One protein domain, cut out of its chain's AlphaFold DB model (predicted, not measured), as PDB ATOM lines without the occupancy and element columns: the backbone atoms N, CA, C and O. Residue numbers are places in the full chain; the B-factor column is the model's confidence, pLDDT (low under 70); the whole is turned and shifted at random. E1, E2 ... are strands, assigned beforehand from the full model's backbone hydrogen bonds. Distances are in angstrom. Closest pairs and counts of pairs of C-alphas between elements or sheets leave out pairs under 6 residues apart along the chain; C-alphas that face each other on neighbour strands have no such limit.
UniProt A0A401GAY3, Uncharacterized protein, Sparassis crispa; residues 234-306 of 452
ATOM      1  N   PRO A 234       8.305   5.086  -2.732       61.50
ATOM      2  CA  PRO A 234       8.107   6.436  -3.211       61.50
ATOM      3  C   PRO A 234       7.909   6.378  -4.726       61.50
ATOM      4  O   PRO A 234       8.686   5.700  -5.405       61.50
ATOM      5  N   PRO A 235       6.851   7.018  -5.250       65.06
ATOM      6  CA  PRO A 235       6.634   7.031  -6.680       65.06
ATOM      7  C   PRO A 235       7.909   7.527  -7.388       65.06
ATOM      8  O   PRO A 235       8.661   8.329  -6.838       65.06
ATOM      9  N   PRO A 236       8.222   6.993  -8.573       71.44
ATOM     10  CA  PRO A 236       9.468   7.325  -9.243       71.44
ATOM     11  C   PRO A 236       9.455   8.780  -9.731       71.44
ATOM     12  O   PRO A 236       8.530   9.200 -10.436       71.44
ATOM     13  N   VAL A 237      10.530   9.514  -9.424       80.12
ATOM     14  CA  VAL A 237      10.783  10.856  -9.966       80.12
ATOM     15  C   VAL A 237      10.982  10.741 -11.471       80.12
ATOM     16  O   VAL A 237      11.730   9.887 -11.939       80.12
ATOM     17  N   THR A 238      10.330  11.606 -12.247       82.25
ATOM     18  CA  THR A 238      10.476  11.582 -13.708       82.25
ATOM     19  C   THR A 238      11.476  12.640 -14.160       82.25
ATOM     20  O   THR A 238      11.278  13.833 -13.920       82.25
ATOM     21  N   VAL A 239      12.532  12.209 -14.852       84.19
ATOM     22  CA  VAL A 239      13.513  13.101 -15.485       84.19
ATOM     23  C   VAL A 239      13.221  13.203 -16.977       84.19
ATOM     24  O   VAL A 239      13.139  12.197 -17.682       84.19
ATOM     25  N   VAL A 240      13.072  14.429 -17.471       85.44
ATOM     26  CA  VAL A 240      12.901  14.721 -18.898       85.44
ATOM     27  C   VAL A 240      14.135  15.455 -19.388       85.44
ATOM     28  O   VAL A 240      14.565  16.425 -18.767       85.44
ATOM     29  N   VAL A 241      14.698  14.997 -20.502       87.44
ATOM     30  CA  VAL A 241      15.903  15.587 -21.088       87.44
ATOM     31  C   VAL A 241      15.541  16.269 -22.398       87.44
ATOM     32  O   VAL A 241      15.012  15.648 -23.322       87.44
ATOM     33  N   GLU A 242      15.838  17.557 -22.472       87.00
ATOM     34  CA  GLU A 242      15.844  18.320 -23.710       87.00
ATOM     35  C   GLU A 242      17.280  18.377 -24.224       87.00
ATOM     36  O   GLU A 242      18.155  19.004 -23.624       87.00
ATOM     37  N   HIS A 243      17.532  17.674 -25.328       84.94
ATOM     38  CA  HIS A 243      18.865  17.619 -25.906       84.94
ATOM     39  C   HIS A 243      19.204  18.918 -26.634       84.94
ATOM     40  O   HIS A 243      18.517  19.307 -27.587       84.94
ATOM     41  N   GLY A 244      20.310  19.537 -26.223       84.50
ATOM     42  CA  GLY A 244      20.841  20.737 -26.850       84.50
ATOM     43  C   GLY A 244      21.253  20.468 -28.298       84.50
ATOM     44  O   GLY A 244      21.739  19.386 -28.667       84.50
ATOM     45  N   ARG A 245      21.055  21.459 -29.167       89.12
ATOM     46  CA  ARG A 245      21.446  21.372 -30.580       89.12
ATOM     47  C   ARG A 245      22.773  22.087 -30.800       89.12
ATOM     48  O   ARG A 245      23.128  22.998 -30.076       89.12
ATOM     49  N   HIS A 246      23.533  21.658 -31.808       87.50
ATOM     50  CA  HIS A 246      24.769  22.341 -32.235       87.50
ATOM     51  C   HIS A 246      25.828  22.569 -31.135       87.50
ATOM     52  O   HIS A 246      26.561  23.550 -31.170       87.50
ATOM     53  N   GLY A 247      25.945  21.644 -30.177       86.88
ATOM     54  CA  GLY A 247      26.919  21.755 -29.083       86.88
ATOM     55  C   GLY A 247      26.414  22.537 -27.868       86.88
ATOM     56  O   GLY A 247      27.175  22.734 -26.922       86.88
ATOM     57  N   GLU A 248      25.144  22.946 -27.862       90.31
ATOM     58  CA  GLU A 248      24.472  23.400 -26.648       90.31
ATOM     59  C   GLU A 248      24.368  22.262 -25.628       90.31
ATOM     60  O   GLU A 248      24.347  21.078 -25.975       90.31
ATOM     61  N   LYS A 249      24.345  22.635 -24.348       88.88
ATOM     62  CA  LYS A 249      24.216  21.684 -23.243       88.88
ATOM     63  C   LYS A 249      22.783  21.169 -23.171       88.88
ATOM     64  O   LYS A 249      21.849  21.920 -23.426       88.88
ATOM     65  N   ASP A 250      22.637  19.916 -22.762       88.00
ATOM     66  CA  ASP A 250      21.330  19.325 -22.488       88.00
ATOM     67  C   ASP A 250      20.692  19.978 -21.254       88.00
ATOM     68  O   ASP A 250      21.367  20.237 -20.249       88.00
ATOM     69  N   THR A 251      19.384  20.216 -21.331       88.00
ATOM     70  CA  THR A 251      18.574  20.737 -20.227       88.00
ATOM     71  C   THR A 251      17.796  19.587 -19.598       88.00
ATOM     72  O   THR A 251      17.066  18.867 -20.276       88.00
ATOM     73  N   TYR A 252      17.952  19.404 -18.287       86.56
ATOM     74  CA  TYR A 252      17.304  18.338 -17.523       86.56
ATOM     75  C   TYR A 252      16.182  18.927 -16.669       86.56
ATOM     76  O   TYR A 252      16.431  19.761 -15.797       86.56
ATOM     77  N   TYR A 253      14.955  18.469 -16.893       88.31
ATOM     78  CA  TYR A 253      13.786  18.816 -16.094       88.31
ATOM     79  C   TYR A 253      13.481  17.672 -15.129       88.31
ATOM     80  O   TYR A 253      13.286  16.533 -15.545       88.31
ATOM     81  N   ILE A 254      13.434  17.980 -13.835       86.69
ATOM     82  CA  ILE A 254      13.117  17.013 -12.780       86.69
ATOM     83  C   ILE A 254      11.698  17.292 -12.315       86.69
ATOM     84  O   ILE A 254      11.428  18.347 -11.735       86.69
ATOM     85  N   ILE A 255      10.797  16.357 -12.593       85.88
ATOM     86  CA  ILE A 255       9.389  16.479 -12.243       85.88
ATOM     87  C   ILE A 255       9.139  15.662 -10.977       85.88
ATOM     88  O   ILE A 255       9.266  14.434 -11.021       85.88
ATOM     89  N   PRO A 256       8.798  16.322  -9.855       79.38
ATOM     90  CA  PRO A 256       8.452  15.627  -8.630       79.38
ATOM     91  C   PRO A 256       7.146  14.850  -8.794       79.38
ATOM     92  O   PRO A 256       6.264  15.212  -9.582       79.38
ATOM     93  N   ASP A 257       7.032  13.785  -8.015       74.81
ATOM     94  CA  ASP A 257       6.051  12.728  -8.210       74.81
ATOM     95  C   ASP A 257       4.612  13.214  -8.327       74.81
ATOM     96  O   ASP A 257       4.148  14.098  -7.604       74.81
ATOM     97  N   GLY A 258       3.896  12.595  -9.266       71.25
ATOM     98  CA  GLY A 258       2.482  12.840  -9.509       71.25
ATOM     99  C   GLY A 258       2.170  14.201 -10.127       71.25
ATOM    100  O   GLY A 258       1.065  14.354 -10.640       71.25
ATOM    101  N   THR A 259       3.107  15.156 -10.136       82.19
ATOM    102  CA  THR A 259       2.843  16.520 -10.602       82.19
ATOM    103  C   THR A 259       2.467  16.504 -12.083       82.19
ATOM    104  O   THR A 259       3.296  16.127 -12.915       82.19
ATOM    105  N   PRO A 260       1.235  16.908 -12.440       86.44
ATOM    106  CA  PRO A 260       0.823  16.959 -13.831       86.44
ATOM    107  C   PRO A 260       1.546  18.114 -14.538       86.44
ATOM    108  O   PRO A 260       1.352  19.282 -14.199       86.44
ATOM    109  N   VAL A 261       2.384  17.789 -15.525       89.62
ATOM    110  CA  VAL A 261       3.184  18.744 -16.309       89.62
ATOM    111  C   VAL A 261       2.870  18.596 -17.794       89.62
ATOM    112  O   VAL A 261       2.833  17.492 -18.335       89.62
ATOM    113  N   ILE A 262       2.652  19.726 -18.466       92.38
ATOM    114  CA  ILE A 262       2.451  19.795 -19.917       92.38
ATOM    115  C   ILE A 262       3.643  20.529 -20.518       92.38
ATOM    116  O   ILE A 262       3.849  21.709 -20.240       92.38
ATOM    117  N   PHE A 263       4.402  19.838 -21.360       92.25
ATOM    118  CA  PHE A 263       5.442  20.435 -22.185       92.25
ATOM    119  C   PHE A 263       4.804  21.002 -23.442       92.25
ATOM    120  O   PHE A 263       4.080  20.292 -24.144       92.25
ATOM    121  N   LYS A 264       5.075  22.276 -23.714       93.62
ATOM    122  CA  LYS A 264       4.614  22.978 -24.908       93.62
ATOM    123  C   LYS A 264       5.808  23.475 -25.710       93.62
ATOM    124  O   LYS A 264       6.837  23.786 -25.117       93.62
ATOM    125  N   ASP A 265       5.663  23.512 -27.026       92.19
ATOM    126  CA  ASP A 265       6.626  24.158 -27.910       92.19
ATOM    127  C   ASP A 265       6.495  25.691 -27.855       92.19
ATOM    128  O   ASP A 265       5.650  26.245 -27.143       92.19
ATOM    129  N   GLU A 266       7.360  26.379 -28.600       91.94
ATOM    130  CA  GLU A 266       7.381  27.844 -28.698       91.94
ATOM    131  C   GLU A 266       6.083  28.419 -29.294       91.94
ATOM    132  O   GLU A 266       5.688  29.534 -28.952       91.94
ATOM    133  N   ASP A 267       5.394  27.639 -30.131       95.31
ATOM    134  CA  ASP A 267       4.111  27.988 -30.749       95.31
ATOM    135  C   ASP A 267       2.917  27.715 -29.807       95.31
ATOM    136  O   ASP A 267       1.772  28.064 -30.112       95.31
ATOM    137  N   GLY A 268       3.165  27.113 -28.640       93.94
ATOM    138  CA  GLY A 268       2.155  26.749 -27.649       93.94
ATOM    139  C   GLY A 268       1.460  25.407 -27.901       93.94
ATOM    140  O   GLY A 268       0.534  25.063 -27.152       93.94
ATOM    141  N   ASN A 269       1.894  24.634 -28.897       95.12
ATOM    142  CA  ASN A 269       1.423  23.274 -29.131       95.12
ATOM    143  C   ASN A 269       1.979  22.338 -28.064       95.12
ATOM    144  O   ASN A 269       3.125  22.432 -27.637       95.12
ATOM    145  N   GLU A 270       1.160  21.392 -27.631       91.19
ATOM    146  CA  GLU A 270       1.569  20.432 -26.617       91.19
ATOM    147  C   GLU A 270       2.475  19.362 -27.223       91.19
ATOM    148  O   GLU A 270       2.066  18.602 -28.098       91.19
ATOM    149  N   LEU A 271       3.703  19.279 -26.717       88.69
ATOM    150  CA  LEU A 271       4.667  18.251 -27.089       88.69
ATOM    151  C   LEU A 271       4.392  16.955 -26.333       88.69
ATOM    152  O   LEU A 271       4.393  15.868 -26.906       88.69
ATOM    153  N   THR A 272       4.205  17.043 -25.014       88.75
ATOM    154  CA  THR A 272       4.035  15.872 -24.144       88.75
ATOM    155  C   THR A 272       3.325  16.259 -22.853       88.75
ATOM    156  O   THR A 272       3.540  17.338 -22.307       88.75
ATOM    157  N   ARG A 273       2.501  15.349 -22.330       90.69
ATOM    158  CA  ARG A 273       1.872  15.458 -21.010       90.69
ATOM    159  C   ARG A 273       2.407  14.355 -20.098       90.69
ATOM    160  O   ARG A 273       2.400  13.190 -20.490       90.69
ATOM    161  N   LEU A 274       2.861  14.714 -18.899       87.56
ATOM    162  CA  LEU A 274       3.344  13.792 -17.868       87.56
ATOM    163  C   LEU A 274       2.516  13.947 -16.591       87.56
ATOM    164  O   LEU A 274       2.174  15.064 -16.220       87.56
ATOM    165  N   GLY A 275       2.214  12.835 -15.920       85.31
ATOM    166  CA  GLY A 275       1.414  12.811 -14.692       85.31
ATOM    167  C   GLY A 275      -0.068  12.496 -14.915       85.31
ATOM    168  O   GLY A 275      -0.494  12.149 -16.020       85.31
ATOM    169  N   ASP A 276      -0.847  12.577 -13.835       83.50
ATOM    170  CA  ASP A 276      -2.281  12.286 -13.854       83.50
ATOM    171  C   ASP A 276      -3.107  13.558 -14.106       83.50
ATOM    172  O   ASP A 276      -3.168  14.463 -13.275       83.50
ATOM    173  N   PHE A 277      -3.780  13.602 -15.256       85.19
ATOM    174  CA  PHE A 277      -4.705  14.674 -15.641       85.19
ATOM    175  C   PHE A 277      -6.177  14.284 -15.450       85.19
ATOM    176  O   PHE A 277      -7.062  14.988 -15.936       85.19
ATOM    177  N   SER A 278      -6.471  13.191 -14.739       84.62
ATOM    178  CA  SER A 278      -7.840  12.715 -14.481       84.62
ATOM    179  C   SER A 278      -8.702  13.680 -13.653       84.62
ATOM    180  O   SER A 278      -9.886  13.426 -13.447       84.62
ATOM    181  N   GLY A 279      -8.117  14.771 -13.142       82.19
ATOM    182  CA  GLY A 279      -8.755  15.696 -12.203       82.19
ATOM    183  C   GLY A 279      -8.735  15.203 -10.753       82.19
ATOM    184  O   GLY A 279      -9.058  15.972  -9.852       82.19
ATOM    185  N   ASN A 280      -8.293  13.965 -10.507       82.00
ATOM    186  CA  ASN A 280      -8.157  13.388  -9.168       82.00
ATOM    187  C   ASN A 280      -6.731  13.496  -8.607       82.00
ATOM    188  O   ASN A 280      -6.394  12.797  -7.648       82.00
ATOM    189  N   TYR A 281      -5.896  14.364  -9.186       79.75
ATOM    190  CA  TYR A 281      -4.532  14.571  -8.720       79.75
ATOM    191  C   TYR A 281      -4.529  15.041  -7.262       79.75
ATOM    192  O   TYR A 281      -5.073  16.094  -6.919       79.75
ATOM    193  N   LYS A 282      -3.891  14.248  -6.403       77.62
ATOM    194  CA  LYS A 282      -3.597  14.624  -5.023       77.62
ATOM    195  C   LYS A 282      -2.118  14.985  -4.951       77.62
ATOM    196  O   LYS A 282      -1.300  14.085  -5.131       77.62
ATOM    197  N   PRO A 283      -1.766  16.258  -4.692       69.88
ATOM    198  CA  PRO A 283      -0.373  16.629  -4.531       69.88
ATOM    199  C   PRO A 283       0.217  15.866  -3.349       69.88
ATOM    200  O   PRO A 283      -0.270  15.972  -2.220       69.88
ATOM    201  N   ALA A 284       1.240  15.065  -3.632       70.56
ATOM    202  CA  ALA A 284       2.038  14.433  -2.599       70.56
ATOM    203  C   ALA A 284       2.873  15.507  -1.878       70.56
ATOM    204  O   ALA A 284       3.245  16.513  -2.493       70.56
ATOM    205  N   PRO A 285       3.169  15.334  -0.577       70.06
ATOM    206  CA  PRO A 285       4.105  16.213   0.111       70.06
ATOM    207  C   PRO A 285       5.454  16.199  -0.619       70.06
ATOM    208  O   PRO A 285       6.009  15.132  -0.882       70.06
ATOM    209  N   ILE A 286       5.961  17.389  -0.959       68.81
ATOM    210  CA  ILE A 286       7.206  17.552  -1.714       68.81
ATOM    211  C   ILE A 286       8.350  17.011  -0.859       68.81
ATOM    212  O   ILE A 286       8.739  17.612   0.144       68.81
ATOM    213  N   ARG A 287       8.881  15.852  -1.252       72.19
ATOM    214  CA  ARG A 287      10.108  15.313  -0.678       72.19
ATOM    215  C   ARG A 287      11.314  15.923  -1.380       72.19
ATOM    216  O   ARG A 287      11.253  16.237  -2.571       72.19
ATOM    217  N   PRO A 288      12.429  16.069  -0.662       79.00
ATOM    218  CA  PRO A 288      13.644  16.532  -1.284       79.00
ATOM    219  C   PRO A 288      14.185  15.520  -2.296       79.00
ATOM    220  O   PRO A 288      14.342  14.337  -1.987       79.00
ATOM    221  N   VAL A 289      14.533  16.021  -3.478       81.19
ATOM    222  CA  VAL A 289      15.218  15.279  -4.534       81.19
ATOM    223  C   VAL A 289      16.700  15.621  -4.480       81.19
ATOM    224  O   VAL A 289      17.075  16.795  -4.525       81.19
ATOM    225  N   ILE A 290      17.546  14.602  -4.383       84.94
ATOM    226  CA  ILE A 290      19.001  14.740  -4.399       84.94
ATOM    227  C   ILE A 290      19.507  14.286  -5.761       84.94
ATOM    228  O   ILE A 290      19.287  13.152  -6.176       84.94
ATOM    229  N   ILE A 291      20.226  15.167  -6.442       84.88
ATOM    230  CA  ILE A 291      20.854  14.889  -7.727       84.88
ATOM    231  C   ILE A 291      22.308  14.539  -7.444       84.88
ATOM    232  O   ILE A 291      23.037  15.360  -6.880       84.88
ATOM    233  N   GLN A 292      22.731  13.335  -7.817       90.69
ATOM    234  CA  GLN A 292      24.106  12.872  -7.641       90.69
ATOM    235  C   GLN A 292      24.823  12.728  -8.983       90.69
ATOM    236  O   GLN A 292      24.220  12.372  -9.998       90.69
ATOM    237  N   ASP A 293      26.126  13.003  -8.967       88.38
ATOM    238  CA  ASP A 293      27.025  12.655 -10.058       88.38
ATOM    239  C   ASP A 293      27.294  11.140 -10.082       88.38
ATOM    240  O   ASP A 293      26.942  10.391  -9.164       88.38
ATOM    241  N   GLN A 294      27.965  10.676 -11.132       86.50
ATOM    242  CA  GLN A 294      28.354   9.275 -11.297       86.50
ATOM    243  C   GLN A 294      29.313   8.755 -10.206       86.50
ATOM    244  O   GLN A 294      29.532   7.552 -10.098       86.50
ATOM    245  N   TYR A 295      29.906   9.647  -9.406       91.19
ATOM    246  CA  TYR A 295      30.771   9.315  -8.273       91.19
ATOM    247  C   TYR A 295      30.014   9.356  -6.934       91.19
ATOM    248  O   TYR A 295      30.639   9.266  -5.875       91.19
ATOM    249  N   GLY A 296      28.684   9.506  -6.965       87.62
ATOM    250  CA  GLY A 296      27.833   9.606  -5.779       87.62
ATOM    251  C   GLY A 296      27.942  10.945  -5.043       87.62
ATOM    252  O   GLY A 296      27.486  11.055  -3.905       87.62
ATOM    253  N   ARG A 297      28.556  11.971  -5.645       89.50
ATOM    254  CA  ARG A 297      28.625  13.317  -5.062       89.50
ATOM    255  C   ARG A 297      27.354  14.076  -5.397       89.50
ATOM    256  O   ARG A 297      26.970  14.189  -6.553       89.50
ATOM    257  N   GLU A 298      26.723  14.629  -4.374       85.75
ATOM    258  CA  GLU A 298      25.557  15.493  -4.519       85.75
ATOM    259  C   GLU A 298      25.925  16.754  -5.326       85.75
ATOM    260  O   GLU A 298      26.778  17.539  -4.916       85.75
ATOM    261  N   ILE A 299      25.298  16.923  -6.491       86.25
ATOM    262  CA  ILE A 299      25.439  18.097  -7.363       86.25
ATOM    263  C   ILE A 299      24.471  19.189  -6.907       86.25
ATOM    264  O   ILE A 299      24.809  20.371  -6.883       86.25
ATOM    265  N   CYS A 300      23.237  18.792  -6.604       82.88
ATOM    266  CA  CYS A 300      22.155  19.703  -6.281       82.88
ATOM    267  C   CYS A 300      21.060  18.957  -5.518       82.88
ATOM    268  O   CYS A 300      20.951  17.732  -5.567       82.88
ATOM    269  N   ARG A 301      20.252  19.718  -4.795       83.31
ATOM    270  CA  ARG A 301      19.212  19.224  -3.915       83.31
ATOM    271  C   ARG A 301      17.995  20.129  -4.061       83.31
ATOM    272  O   ARG A 301      18.018  21.281  -3.638       83.31
ATOM    273  N   ALA A 302      16.959  19.617  -4.713       75.69
ATOM    274  CA  ALA A 302      15.712  20.319  -5.000       75.69
ATOM    275  C   ALA A 302      14.613  19.882  -4.016       75.69
ATOM    276  O   ALA A 302      14.689  18.801  -3.444       75.69
ATOM    277  N   GLY A 303      13.588  20.706  -3.786       68.25
ATOM    278  CA  GLY A 303      12.453  20.327  -2.925       68.25
ATOM    279  C   GLY A 303      12.680  20.483  -1.416       68.25
ATOM    280  O   GLY A 303      11.810  20.119  -0.632       68.25
ATOM    281  N   PHE A 304      13.798  21.071  -0.979       62.09
ATOM    282  CA  PHE A 304      13.826  21.709   0.337       62.09
ATOM    283  C   PHE A 304      13.134  23.051   0.196       62.09
ATOM    284  O   PHE A 304      13.709  24.012  -0.309       62.09
ATOM    285  N   GLU A 305      11.886  23.117   0.633       53.09
ATOM    286  CA  GLU A 305      11.277  24.398   0.918       53.09
ATOM    287  C   GLU A 305      12.136  25.142   1.957       53.09
ATOM    288  O   GLU A 305      12.054  24.915   3.165       53.09
ATOM    289  N   GLU A 306      12.888  26.137   1.493       45.62
ATOM    290  CA  GLU A 306      13.209  27.319   2.298       45.62
ATOM    291  C   GLU A 306      11.918  28.066   2.718       45.62
ATOM    292  O   GLU A 306      11.951  28.972   3.543       45.62
TER     293      GLU A 306
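This is residues 234 to 306 of the 452 residues of an uncharacterized protein of Sparassis crispa (UniProt A0A401GAY3). Little regular structure is present: three small two-stranded hairpins, E1-E2, E3-E4 and E5-E6, splay from a looping chain, with E1-E2 between the others and its tip, residues 244 to 249, sticking out. The printed part has 73 residues, no named helix and six strands, E1 to E6 in chain order, in three antiparallel sheets; the class is all strand, with 28 residues in named elements. It is loose, with a radius of gyration of the C-alphas of 14.6 A, and spans 40 by 36 by 22 A.

E1, residues 238 to 242, and E2, 251 to 255, form an antiparallel hairpin at 158 degrees; N 240 and O 253 are 2.9 A apart. E3, 261 to 264, and E4, 270 to 274, form a hairpin at 166 degrees, with N 261 and O 274 2.8 A apart. The closest C-alphas of E2 and E3, Ile 255 and Val 261, are 7.8 A apart. E5, 289 to 292, and E6, 298 to 302, form a hairpin at 163 degrees, with N 291 and O 300 2.8 A apart; both are apart from E1 to E4.

From first to last C-alpha, E1 is 13.2 A, E2 12.9 A, E3 9.7 A, E4 11.1 A, E5 9.7 A and E6 11.0 A. C-alpha 238 is at (10.476, 11.582, -13.708), C-alpha 302 at (15.712, 20.319, -5.000).

The C-alphas farthest apart, Gly 247 and Asn 280, are 41.2 A apart. The printed part has no cut. E4 to E5 is a long link. pLDDT is under 70 at residues 234 to 235, 283, 286 and 303 to 306.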